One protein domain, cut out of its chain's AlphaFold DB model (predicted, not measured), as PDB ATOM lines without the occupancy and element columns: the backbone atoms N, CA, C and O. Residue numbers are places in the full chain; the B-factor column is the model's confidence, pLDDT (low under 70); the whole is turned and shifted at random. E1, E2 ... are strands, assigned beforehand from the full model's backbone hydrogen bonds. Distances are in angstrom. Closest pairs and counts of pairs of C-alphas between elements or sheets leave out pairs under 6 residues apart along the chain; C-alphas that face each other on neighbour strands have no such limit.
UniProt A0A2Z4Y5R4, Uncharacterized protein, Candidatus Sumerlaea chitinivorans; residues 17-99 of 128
ATOM      1  N   PHE A  17     246.712 250.021 265.791       85.94
ATOM      2  CA  PHE A  17     245.641 249.118 266.211       85.94
ATOM      3  C   PHE A  17     244.348 249.396 265.456       85.94
ATOM      4  O   PHE A  17     243.794 250.493 265.482       85.94
ATOM      5  N   ARG A  18     243.800 248.335 264.868       86.69
ATOM      6  CA  ARG A  18     242.547 248.364 264.122       86.69
ATOM      7  C   ARG A  18     241.563 247.430 264.804       86.69
ATOM      8  O   ARG A  18     241.848 246.253 265.023       86.69
ATOM      9  N   LEU A  19     240.419 247.962 265.205       89.31
ATOM     10  CA  LEU A  19     239.406 247.220 265.952       89.31
ATOM     11  C   LEU A  19     238.058 247.469 265.308       89.31
ATOM     12  O   LEU A  19     237.670 248.620 265.150       89.31
ATOM     13  N   SER A  20     237.314 246.423 264.979       89.19
ATOM     14  CA  SER A  20     235.955 246.593 264.473       89.19
ATOM     15  C   SER A  20     234.979 245.616 265.098       89.19
ATOM     16  O   SER A  20     235.329 244.518 265.536       89.19
ATOM     17  N   VAL A  21     233.732 246.064 265.196       91.38
ATOM     18  CA  VAL A  21     232.608 245.272 265.681       91.38
ATOM     19  C   VAL A  21     231.540 245.281 264.602       91.38
ATOM     20  O   VAL A  21     231.134 246.334 264.114       91.38
ATOM     21  N   GLY A  22     231.099 244.093 264.211       89.56
ATOM     22  CA  GLY A  22     230.069 243.887 263.208       89.56
ATOM     23  C   GLY A  22     228.770 243.387 263.810       89.56
ATOM     24  O   GLY A  22     228.768 242.604 264.762       89.56
ATOM     25  N   VAL A  23     227.660 243.807 263.215       91.62
ATOM     26  CA  VAL A  23     226.335 243.247 263.478       91.62
ATOM     27  C   VAL A  23     225.804 242.666 262.177       91.62
ATOM     28  O   VAL A  23     225.726 243.355 261.162       91.62
ATOM     29  N   GLY A  24     225.472 241.382 262.191       90.62
ATOM     30  CA  GLY A  24     225.070 240.659 260.994       90.62
ATOM     31  C   GLY A  24     225.014 239.156 261.194       90.62
ATOM     32  O   GLY A  24     225.642 238.632 262.113       90.62
ATOM     33  N   VAL A  25     224.244 238.463 260.359       90.88
ATOM     34  CA  VAL A  25     223.984 237.033 260.537       90.88
ATOM     35  C   VAL A  25     225.078 236.204 259.872       90.88
ATOM     36  O   VAL A  25     225.361 236.363 258.686       90.88
ATOM     37  N   GLY A  26     225.658 235.271 260.624       89.56
ATOM     38  CA  GLY A  26     226.610 234.307 260.094       89.56
ATOM     39  C   GLY A  26     227.529 233.710 261.147       89.56
ATOM     40  O   GLY A  26     227.330 233.862 262.353       89.56
ATOM     41  N   TYR A  27     228.542 232.997 260.680       90.56
ATOM     42  CA  TYR A  27     229.613 232.489 261.525       90.56
ATOM     43  C   TYR A  27     230.930 232.526 260.765       90.56
ATOM     44  O   TYR A  27     230.948 232.335 259.552       90.56
ATOM     45  N   GLY A  28     232.029 232.748 261.469       90.19
ATOM     46  CA  GLY A  28     233.347 232.756 260.863       90.19
ATOM     47  C   GLY A  28     234.460 232.828 261.891       90.19
ATOM     48  O   GLY A  28     234.304 233.428 262.952       90.19
ATOM     49  N   VAL A  29     235.577 232.190 261.574       90.00
ATOM     50  CA  VAL A  29     236.854 232.356 262.262       90.00
ATOM     51  C   VAL A  29     237.905 232.542 261.192       90.00
ATOM     52  O   VAL A  29     238.078 231.666 260.348       90.00
ATOM     53  N   ASN A  30     238.624 233.655 261.280       89.25
ATOM     54  CA  ASN A  30     239.724 233.985 260.393       89.25
ATOM     55  C   ASN A  30     240.938 234.414 261.212       89.25
ATOM     56  O   ASN A  30     240.819 235.172 262.175       89.25
ATOM     57  N   VAL A  31     242.115 233.956 260.813       88.94
ATOM     58  CA  VAL A  31     243.400 234.453 261.297       88.94
ATOM     59  C   VAL A  31     244.255 234.768 260.081       88.94
ATOM     60  O   VAL A  31     244.489 233.906 259.236       88.94
ATOM     61  N   ARG A  32     244.768 235.992 260.023       85.12
ATOM     62  CA  ARG A  32     245.571 236.506 258.915       85.12
ATOM     63  C   ARG A  32     246.870 237.104 259.425       85.12
ATOM     64  O   ARG A  32     246.897 237.786 260.445       85.12
ATOM     65  N   LEU A  33     247.954 236.831 258.714       82.62
ATOM     66  CA  LEU A  33     249.254 237.459 258.951       82.62
ATOM     67  C   LEU A  33     249.551 238.529 257.896       82.62
ATOM     68  O   LEU A  33     250.193 239.525 258.179       82.62
ATOM     69  N   THR A  34     249.133 238.304 256.661       77.19
ATOM     70  CA  THR A  34     249.206 239.275 255.566       77.19
ATOM     71  C   THR A  34     248.296 238.744 254.461       77.19
ATOM     72  O   THR A  34     247.875 237.586 254.539       77.19
ATOM     73  N   GLU A  35     248.053 239.509 253.398       71.12
ATOM     74  CA  GLU A  35     247.275 239.047 252.232       71.12
ATOM     75  C   GLU A  35     247.717 237.664 251.695       71.12
ATOM     76  O   GLU A  35     246.913 236.869 251.223       71.12
ATOM     77  N   LEU A  36     249.006 237.335 251.819       69.94
ATOM     78  CA  LEU A  36     249.595 236.076 251.351       69.94
ATOM     79  C   LEU A  36     249.372 234.879 252.291       69.94
ATOM     80  O   LEU A  36     249.582 233.730 251.890       69.94
ATOM     81  N   ALA A  37     249.023 235.128 253.553       81.56
ATOM     82  CA  ALA A  37     248.979 234.121 254.604       81.56
ATOM     83  C   ALA A  37     247.745 234.323 255.490       81.56
ATOM     84  O   ALA A  37     247.807 234.965 256.540       81.56
ATOM     85  N   GLU A  38     246.640 233.720 255.062       83.38
ATOM     86  CA  GLU A  38     245.356 233.755 255.753       83.38
ATOM     87  C   GLU A  38     244.797 232.345 255.957       83.38
ATOM     88  O   GLU A  38     244.875 231.501 255.074       83.38
ATOM     89  N   VAL A  39     244.236 232.066 257.128       87.81
ATOM     90  CA  VAL A  39     243.519 230.824 257.419       87.81
ATOM     91  C   VAL A  39     242.152 231.189 257.953       87.81
ATOM     92  O   VAL A  39     242.050 231.813 259.008       87.81
ATOM     93  N   GLY A  40     241.110 230.769 257.248       85.75
ATOM     94  CA  GLY A  40     239.757 231.181 257.572       85.75
ATOM     95  C   GLY A  40     238.698 230.207 257.104       85.75
ATOM     96  O   GLY A  40     238.838 229.537 256.077       85.75
ATOM     97  N   LEU A  41     237.636 230.119 257.892       88.81
ATOM     98  CA  LEU A  41     236.376 229.531 257.475       88.81
ATOM     99  C   LEU A  41     235.245 230.413 257.982       88.81
ATOM    100  O   LEU A  41     235.154 230.691 259.178       88.81
ATOM    101  N   GLY A  42     234.347 230.821 257.098       85.50
ATOM    102  CA  GLY A  42     233.267 231.688 257.512       85.50
ATOM    103  C   GLY A  42     232.313 232.046 256.398       85.50
ATOM    104  O   GLY A  42     232.696 232.230 255.250       85.50
ATOM    105  N   LYS A  43     231.045 232.160 256.773       88.06
ATOM    106  CA  LYS A  43     230.004 232.721 255.932       88.06
ATOM    107  C   LYS A  43     229.183 233.692 256.757       88.06
ATOM    108  O   LYS A  43     228.459 233.271 257.667       88.06
ATOM    109  N   TYR A  44     229.313 234.977 256.461       85.94
ATOM    110  CA  TYR A  44     228.593 236.022 257.174       85.94
ATOM    111  C   TYR A  44     228.347 237.249 256.303       85.94
ATOM    112  O   TYR A  44     229.140 237.598 255.434       85.94
ATOM    113  N   GLU A  45     227.227 237.905 256.574       88.69
ATOM    114  CA  GLU A  45     226.897 239.226 256.052       88.69
ATOM    115  C   GLU A  45     226.731 240.148 257.252       88.69
ATOM    116  O   GLU A  45     225.910 239.871 258.132       88.69
ATOM    117  N   SER A  46     227.549 241.195 257.341       87.44
ATOM    118  CA  SER A  46     227.549 242.089 258.493       87.44
ATOM    119  C   SER A  46     227.891 243.524 258.161       87.44
ATOM    120  O   SER A  46     228.819 243.800 257.409       87.44
ATOM    121  N   THR A  47     227.186 244.445 258.806       90.31
ATOM    122  CA  THR A  47     227.575 245.850 258.846       90.31
ATOM    123  C   THR A  47     228.587 246.028 259.967       90.31
ATOM    124  O   THR A  47     228.297 245.717 261.127       90.31
ATOM    125  N   ARG A  48     229.782 246.507 259.629       86.69
ATOM    126  CA  ARG A  48     230.898 246.699 260.551       86.69
ATOM    127  C   ARG A  48     231.061 248.167 260.909       86.69
ATOM    128  O   ARG A  48     230.936 249.060 260.073       86.69
ATOM    129  N   PHE A  49     231.346 248.383 262.186       88.50
ATOM    130  CA  PHE A  49     231.700 249.658 262.783       88.50
ATOM    131  C   PHE A  49     233.113 249.508 263.327       88.50
ATOM    132  O   PHE A  49     233.342 248.771 264.292       88.50
ATOM    133  N   GLY A  50     234.065 250.135 262.646       84.69
ATOM    134  CA  GLY A  50     235.484 249.987 262.929       84.69
ATOM    135  C   GLY A  50     236.123 251.245 263.475       84.69
ATOM    136  O   GLY A  50     235.583 252.336 263.353       84.69
ATOM    137  N   MET A  51     237.299 251.055 264.050       81.75
ATOM    138  CA  MET A  51     238.323 252.044 264.303       81.75
ATOM    139  C   MET A  51     239.540 251.619 263.493       81.75
ATOM    140  O   MET A  51     240.091 250.537 263.710       81.75
ATOM    141  N   LYS A  52     239.902 252.459 262.532       77.06
ATOM    142  CA  LYS A  52     241.061 252.312 261.662       77.06
ATOM    143  C   LYS A  52     241.952 253.514 261.944       77.06
ATOM    144  O   LYS A  52     241.659 254.628 261.511       77.06
ATOM    145  N   GLY A  53     242.890 253.298 262.863       75.19
ATOM    146  CA  GLY A  53     243.591 254.361 263.570       75.19
ATOM    147  C   GLY A  53     242.636 255.406 264.151       75.19
ATOM    148  O   GLY A  53     241.784 255.099 264.988       75.19
ATOM    149  N   ARG A  54     242.743 256.651 263.689       76.56
ATOM    150  CA  ARG A  54     241.908 257.781 264.141       76.56
ATOM    151  C   ARG A  54     240.551 257.913 263.438       76.56
ATOM    152  O   ARG A  54     239.763 258.777 263.834       76.56
ATOM    153  N   ILE A  55     240.256 257.101 262.424       78.25
ATOM    154  CA  ILE A  55     238.991 257.153 261.674       78.25
ATOM    155  C   ILE A  55     238.046 256.050 262.160       78.25
ATOM    156  O   ILE A  55     238.463 254.937 262.474       78.25
ATOM    157  N   LEU A  56     236.747 256.363 262.215       81.81
ATOM    158  CA  LEU A  56     235.686 255.410 262.550       81.81
ATOM    159  C   LEU A  56     234.830 255.075 261.315       81.81
ATOM    160  O   LEU A  56     233.745 255.649 261.158       81.81
ATOM    161  N   PRO A  57     235.298 254.207 260.397       83.69
ATOM    162  CA  PRO A  57     234.540 253.874 259.201       83.69
ATOM    163  C   PRO A  57     233.362 252.935 259.505       83.69
ATOM    164  O   PRO A  57     233.427 252.059 260.373       83.69
ATOM    165  N   MET A  58     232.288 253.099 258.728       86.19
ATOM    166  CA  MET A  58     231.162 252.166 258.659       86.19
ATOM    167  C   MET A  58     231.124 251.555 257.260       86.19
ATOM    168  O   MET A  58     231.076 252.286 256.271       86.19
ATOM    169  N   TYR A  59     231.142 250.230 257.184       84.62
ATOM    170  CA  TYR A  59     231.184 249.496 255.922       84.62
ATOM    171  C   TYR A  59     230.437 248.166 256.038       84.62
ATOM    172  O   TYR A  59     230.142 247.690 257.134       84.62
ATOM    173  N   GLU A  60     230.075 247.588 254.900       86.06
ATOM    174  CA  GLU A  60     229.377 246.307 254.831       86.06
ATOM    175  C   GLU A  60     230.352 245.225 254.369       86.06
ATOM    176  O   GLU A  60     231.042 245.394 253.367       86.06
ATOM    177  N   GLU A  61     230.417 244.126 255.116       83.50
ATOM    178  CA  GLU A  61     231.204 242.945 254.774       83.50
ATOM    179  C   GLU A  61     230.272 241.779 254.467       83.50
ATOM    180  O   GLU A  61     229.461 241.371 255.302       83.50
ATOM    181  N   ASN A  62     230.423 241.217 253.272       84.31
ATOM    182  CA  ASN A  62     229.790 239.967 252.876       84.31
ATOM    183  C   ASN A  62     230.914 238.995 252.533       84.31
ATOM    184  O   ASN A  62     231.694 239.281 251.624       84.31
ATOM    185  N   ILE A  63     231.022 237.899 253.281       82.94
ATOM    186  CA  ILE A  63     232.093 236.916 253.122       82.94
ATOM    187  C   ILE A  63     231.514 235.513 252.974       82.94
ATOM    188  O   ILE A  63     230.659 235.088 253.753       82.94
ATOM    189  N   ASP A  64     232.057 234.785 252.004       84.06
ATOM    190  CA  ASP A  64     232.054 233.329 251.907       84.06
ATOM    191  C   ASP A  64     233.520 232.880 251.743       84.06
ATOM    192  O   ASP A  64     234.091 232.945 250.648       84.06
ATOM    193  N   GLU A  65     234.161 232.525 252.859       82.75
ATOM    194  CA  GLU A  65     235.572 232.144 252.930       82.75
ATOM    195  C   GLU A  65     235.746 230.695 253.401       82.75
ATOM    196  O   GLU A  65     235.129 230.229 254.365       82.75
ATOM    197  N   ALA A  66     236.636 229.975 252.723       80.62
ATOM    198  CA  ALA A  66     237.148 228.688 253.170       80.62
ATOM    199  C   ALA A  66     238.565 228.513 252.623       80.62
ATOM    200  O   ALA A  66     238.767 228.433 251.406       80.62
ATOM    201  N   GLY A  67     239.565 228.471 253.505       79.25
ATOM    202  CA  GLY A  67     240.933 228.540 253.019       79.25
ATOM    203  C   GLY A  67     242.064 228.409 254.016       79.25
ATOM    204  O   GLY A  67     241.927 228.689 255.204       79.25
ATOM    205  N   VAL A  68     243.217 228.012 253.470       77.12
ATOM    206  CA  VAL A  68     244.523 228.057 254.129       77.12
ATOM    207  C   VAL A  68     245.538 228.655 253.156       77.12
ATOM    208  O   VAL A  68     245.767 228.116 252.072       77.12
ATOM    209  N   ALA A  69     246.176 229.739 253.574       76.69
ATOM    210  CA  ALA A  69     247.143 230.529 252.827       76.69
ATOM    211  C   ALA A  69     246.663 230.857 251.396       76.69
ATOM    212  O   ALA A  69     245.502 231.184 251.168       76.69
ATOM    213  N   PHE A  70     247.555 230.715 250.417       68.31
ATOM    214  CA  PHE A  70     247.312 230.950 248.991       68.31
ATOM    215  C   PHE A  70     246.289 229.999 248.341       68.31
ATOM    216  O   PHE A  70     245.949 230.182 247.175       68.31
ATOM    217  N   LEU A  71     245.828 228.961 249.047       72.94
ATOM    218  CA  LEU A  71     244.809 228.023 248.558       72.94
ATOM    219  C   LEU A  71     243.400 228.387 249.039       72.94
ATOM    220  O   LEU A  71     242.465 227.619 248.816       72.94
ATOM    221  N   GLY A  72     243.248 229.518 249.729       66.06
ATOM    222  CA  GLY A  72     241.954 229.974 250.198       66.06
ATOM    223  C   GLY A  72     241.060 230.495 249.087       66.06
ATOM    224  O   GLY A  72     241.492 231.239 248.210       66.06
ATOM    225  N   MET A  73     239.792 230.097 249.138       69.38
ATOM    226  CA  MET A  73     238.743 230.718 248.347       69.38
ATOM    227  C   MET A  73     238.069 231.759 249.228       69.38
ATOM    228  O   MET A  73     237.454 231.407 250.234       69.38
ATOM    229  N   VAL A  74     238.199 233.026 248.846       72.81
ATOM    230  CA  VAL A  74     237.500 234.147 249.475       72.81
ATOM    231  C   VAL A  74     236.597 234.752 248.413       72.81
ATOM    232  O   VAL A  74     237.077 235.232 247.387       72.81
ATOM    233  N   ASN A  75     235.288 234.691 248.632       73.88
ATOM    234  CA  ASN A  75     234.302 235.341 247.781       73.88
ATOM    235  C   ASN A  75     233.540 236.384 248.591       73.88
ATOM    236  O   ASN A  75     233.054 236.085 249.679       73.88
ATOM    237  N   GLY A  76     233.394 237.584 248.029       76.38
ATOM    238  CA  GLY A  76     232.562 238.641 248.598       76.38
ATOM    239  C   GLY A  76     233.243 240.009 248.653       76.38
ATOM    240  O   GLY A  76     234.230 240.253 247.957       76.38
ATOM    241  N   CYS A  77     232.675 240.907 249.455       74.00
ATOM    242  CA  CYS A  77     233.181 242.258 249.685       74.00
ATOM    243  C   CYS A  77     233.957 242.274 250.999       74.00
ATOM    244  O   CYS A  77     233.363 242.354 252.074       74.00
ATOM    245  N   LEU A  78     235.283 242.181 250.886       71.69
ATOM    246  CA  LEU A  78     236.205 242.177 252.011       71.69
ATOM    247  C   LEU A  78     237.013 243.469 252.027       71.69
ATOM    248  O   LEU A  78     237.749 243.760 251.086       71.69
ATOM    249  N   GLN A  79     236.875 244.240 253.101       70.50
ATOM    250  CA  GLN A  79     237.582 245.504 253.270       70.50
ATOM    251  C   GLN A  79     238.712 245.298 254.285       70.50
ATOM    252  O   GLN A  79     238.520 245.478 255.484       70.50
ATOM    253  N   ARG A  80     239.867 244.835 253.791       74.25
ATOM    254  CA  ARG A  80     241.074 244.528 254.577       74.25
ATOM    255  C   ARG A  80     242.305 245.178 253.959       74.25
ATOM    256  O   ARG A  80     242.397 245.286 252.736       74.25
ATOM    257  N   ASP A  81     243.255 245.573 254.798       73.25
ATOM    258  CA  ASP A  81     244.538 246.095 254.336       73.25
ATOM    259  C   ASP A  81     245.514 244.956 253.998       73.25
ATOM    260  O   ASP A  81     245.631 243.993 254.753       73.25
ATOM    261  N   PRO A  82     246.286 245.047 252.903       71.00
ATOM    262  CA  PRO A  82     247.129 243.937 252.442       71.00
ATOM    263  C   PRO A  82     248.290 243.591 253.397       71.00
ATOM    264  O   PRO A  82     248.815 242.470 253.406       71.00
ATOM    265  N   THR A  83     248.689 244.554 254.231       78.75
ATOM    266  CA  THR A  83     249.817 244.444 255.171       78.75
ATOM    267  C   THR A  83     249.385 244.272 256.626       78.75
ATOM    268  O   THR A  83     250.214 244.397 257.527       78.75
ATOM    269  N   GLU A  84     248.108 244.001 256.890       83.31
ATOM    270  CA  GLU A  84     247.636 243.824 258.261       83.31
ATOM    271  C   GLU A  84     247.792 242.381 258.761       83.31
ATOM    272  O   GLU A  84     247.559 241.407 258.041       83.31
ATOM    273  N   ILE A  85     248.131 242.256 260.042       88.75
ATOM    274  CA  ILE A  85     248.041 241.016 260.812       88.75
ATOM    275  C   ILE A  85     246.789 241.120 261.670       88.75
ATOM    276  O   ILE A  85     246.661 242.063 262.443       88.75
ATOM    277  N   GLY A  86     245.878 240.156 261.606       90.25
ATOM    278  CA  GLY A  86     244.646 240.234 262.374       90.25
ATOM    279  C   GLY A  86     243.928 238.915 262.581       90.25
ATOM    280  O   GLY A  86     244.305 237.862 262.072       90.25
ATOM    281  N   ALA A  87     242.859 238.984 263.354       90.50
ATOM    282  CA  ALA A  87     241.926 237.897 263.558       90.50
ATOM    283  C   ALA A  87     240.493 238.428 263.493       90.50
ATOM    284  O   ALA A  87     240.217 239.564 263.887       90.50
ATOM    285  N   ASP A  88     239.595 237.598 262.982       90.31
ATOM    286  CA  ASP A  88     238.161 237.848 262.899       90.31
ATOM    287  C   ASP A  88     237.416 236.685 263.550       90.31
ATOM    288  O   ASP A  88     237.741 235.514 263.330       90.31
ATOM    289  N   LEU A  89     236.428 237.012 264.371       92.69
ATOM    290  CA  LEU A  89     235.520 236.050 264.970       92.69
ATOM    291  C   LEU A  89     234.098 236.561 264.800       92.69
ATOM    292  O   LEU A  89     233.715 237.570 265.392       92.69
ATOM    293  N   HIS A  90     233.291 235.813 264.057       91.81
ATOM    294  CA  HIS A  90     231.879 236.090 263.853       91.81
ATOM    295  C   HIS A  90     231.036 234.933 264.375       91.81
ATOM    296  O   HIS A  90     231.241 233.781 263.994       91.81
ATOM    297  N   VAL A  91     230.083 235.218 265.262       91.75
ATOM    298  CA  VAL A  91     229.220 234.201 265.871       91.75
ATOM    299  C   VAL A  91     227.780 234.693 265.929       91.75
ATOM    300  O   VAL A  91     227.424 235.591 266.694       91.75
ATOM    301  N   GLY A  92     226.914 234.043 265.155       91.56
ATOM    302  CA  GLY A  92     225.482 234.302 265.165       91.56
ATOM    303  C   GLY A  92     225.161 235.661 264.561       91.56
ATOM    304  O   GLY A  92     224.987 235.749 263.357       91.56
ATOM    305  N   VAL A  93     225.045 236.691 265.403       91.81
ATOM    306  CA  VAL A  93     224.650 238.058 265.007       91.81
ATOM    307  C   VAL A  93     225.772 239.080 265.244       91.81
ATOM    308  O   VAL A  93     225.682 240.214 264.783       91.81
ATOM    309  N   ILE A  94     226.827 238.706 265.972       91.69
ATOM    310  CA  ILE A  94     227.897 239.622 266.382       91.69
ATOM    311  C   ILE A  94     229.220 239.129 265.804       91.69
ATOM    312  O   ILE A  94     229.553 237.949 265.921       91.69
ATOM    313  N   GLY A  95     229.975 240.053 265.219       90.25
ATOM    314  CA  GLY A  95     231.356 239.856 264.805       90.25
ATOM    315  C   GLY A  95     232.290 240.816 265.518       90.25
ATOM    316  O   GLY A  95     231.917 241.950 265.808       90.25
ATOM    317  N   ALA A  96     233.500 240.365 265.800       92.12
ATOM    318  CA  ALA A  96     234.573 241.195 266.313       92.12
ATOM    319  C   ALA A  96     235.849 240.910 265.527       92.12
ATOM    320  O   ALA A  96     236.173 239.759 265.231       92.12
ATOM    321  N   GLN A  97     236.583 241.972 265.233       90.44
ATOM    322  CA  GLN A  97     237.832 241.917 264.506       90.44
ATOM    323  C   GLN A  97     238.877 242.745 265.237       90.44
ATOM    324  O   GLN A  97     238.608 243.855 265.702       90.44
ATOM    325  N   ALA A  98     240.083 242.197 265.307       91.38
ATOM    326  CA  ALA A  98     241.254 242.905 265.780       91.38
ATOM    327  C   ALA A  98     242.388 242.708 264.783       91.38
ATOM    328  O   ALA A  98     242.684 241.580 264.394       91.38
ATOM    329  N   ALA A  99     243.016 243.801 264.377       89.06
ATOM    330  CA  ALA A  99     244.129 243.800 263.456       89.06
ATOM    331  C   ALA A  99     245.173 244.844 263.843       89.06
ATOM    332  O   ALA A  99     244.937 245.755 264.636       89.06
TER     333      ALA A  99
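This is residues 17 to 99 of the 128 residues of an uncharacterized protein of Candidatus Sumerlaea chitinivorans (UniProt A0A2Z4Y5R4). One antiparallel sheet is folded into a deep scoop: its strands bend back on themselves in nested U shapes, narrowest at E5 and E1 and opening out through E2 to E3, with the short strand E4 along the wide rim. The short link of residues 78 to 83 leads from E4 at one edge of the sheet to E5 at the other. The printed part has 83 residues, with no named helix and five strands, E1 to E5 along the chain; the order across the sheet is E4, E3, E2, E1, E5, and the class is all strand. The whole is compact, with a radius of gyration of the C-alphas of 11.6 A, and spans 32 by 27 by 17 A.

The sheet is strongly twisted, with C-alphas up to 10.0 A off its best plane. Inner strand E1, residues 17 to 34, bends by 156 degrees at residue 24. Its antiparallel neighbour E5, residues 84 to 99, is an edge strand that bends by 178 degrees. N 22 and O 95 are within hydrogen-bond range at 2.8 A, and so are N 30 and O 88 at 2.9 A. On the other side of E1 is E2, residues 37 to 52, which bends by 125 degrees at residue 45; N 39 and O 31 are 2.8 A apart, within hydrogen-bond range. E3, residues 58 to 68, bends by 66 degrees at residue 64 and is antiparallel to E2 at 172 degrees, with N 46 and O 61 at 2.8 A. Edge strand E4, residues 73 to 77, is antiparallel to E3 at 174 degrees, with N 64 and O 75 at 2.8 A. E1 to E4 form a meander, each strand the antiparallel neighbour of the one before, and each successive pair is a hairpin. E4 and E5 are apart, as are E1 and E4, and E3 and E5.

E1 begins with C-alpha 17 at (245.641, 249.118, 266.211), reaches C-alpha 25 at (223.984, 237.033, 260.537) and returns to C-alpha 34 at (249.206, 239.275, 255.566). Its first and last C-alphas are 14.9 A apart; those of E2 are 21.1 A apart, those of E3 27.9 A, and those of E4 12.9 A. E5 has its first and last C-alphas 6.3 A apart and ends with C-alpha 99 at (244.129, 243.800, 263.456).

The two C-alphas farthest apart, those of Arg 54 and Leu 71, are 33.7 A apart. The first and last printed C-alphas, of Phe 17 and Ala 99, are 6.2 A apart. The printed part has no cut. The links E1 to E2, E2 to E3 and E3 to E4 are tight, and E4 to E5 is short. The mean pLDDT of the printed part is 83.7; it is under 70 at residues 36, 70, 72 and 73.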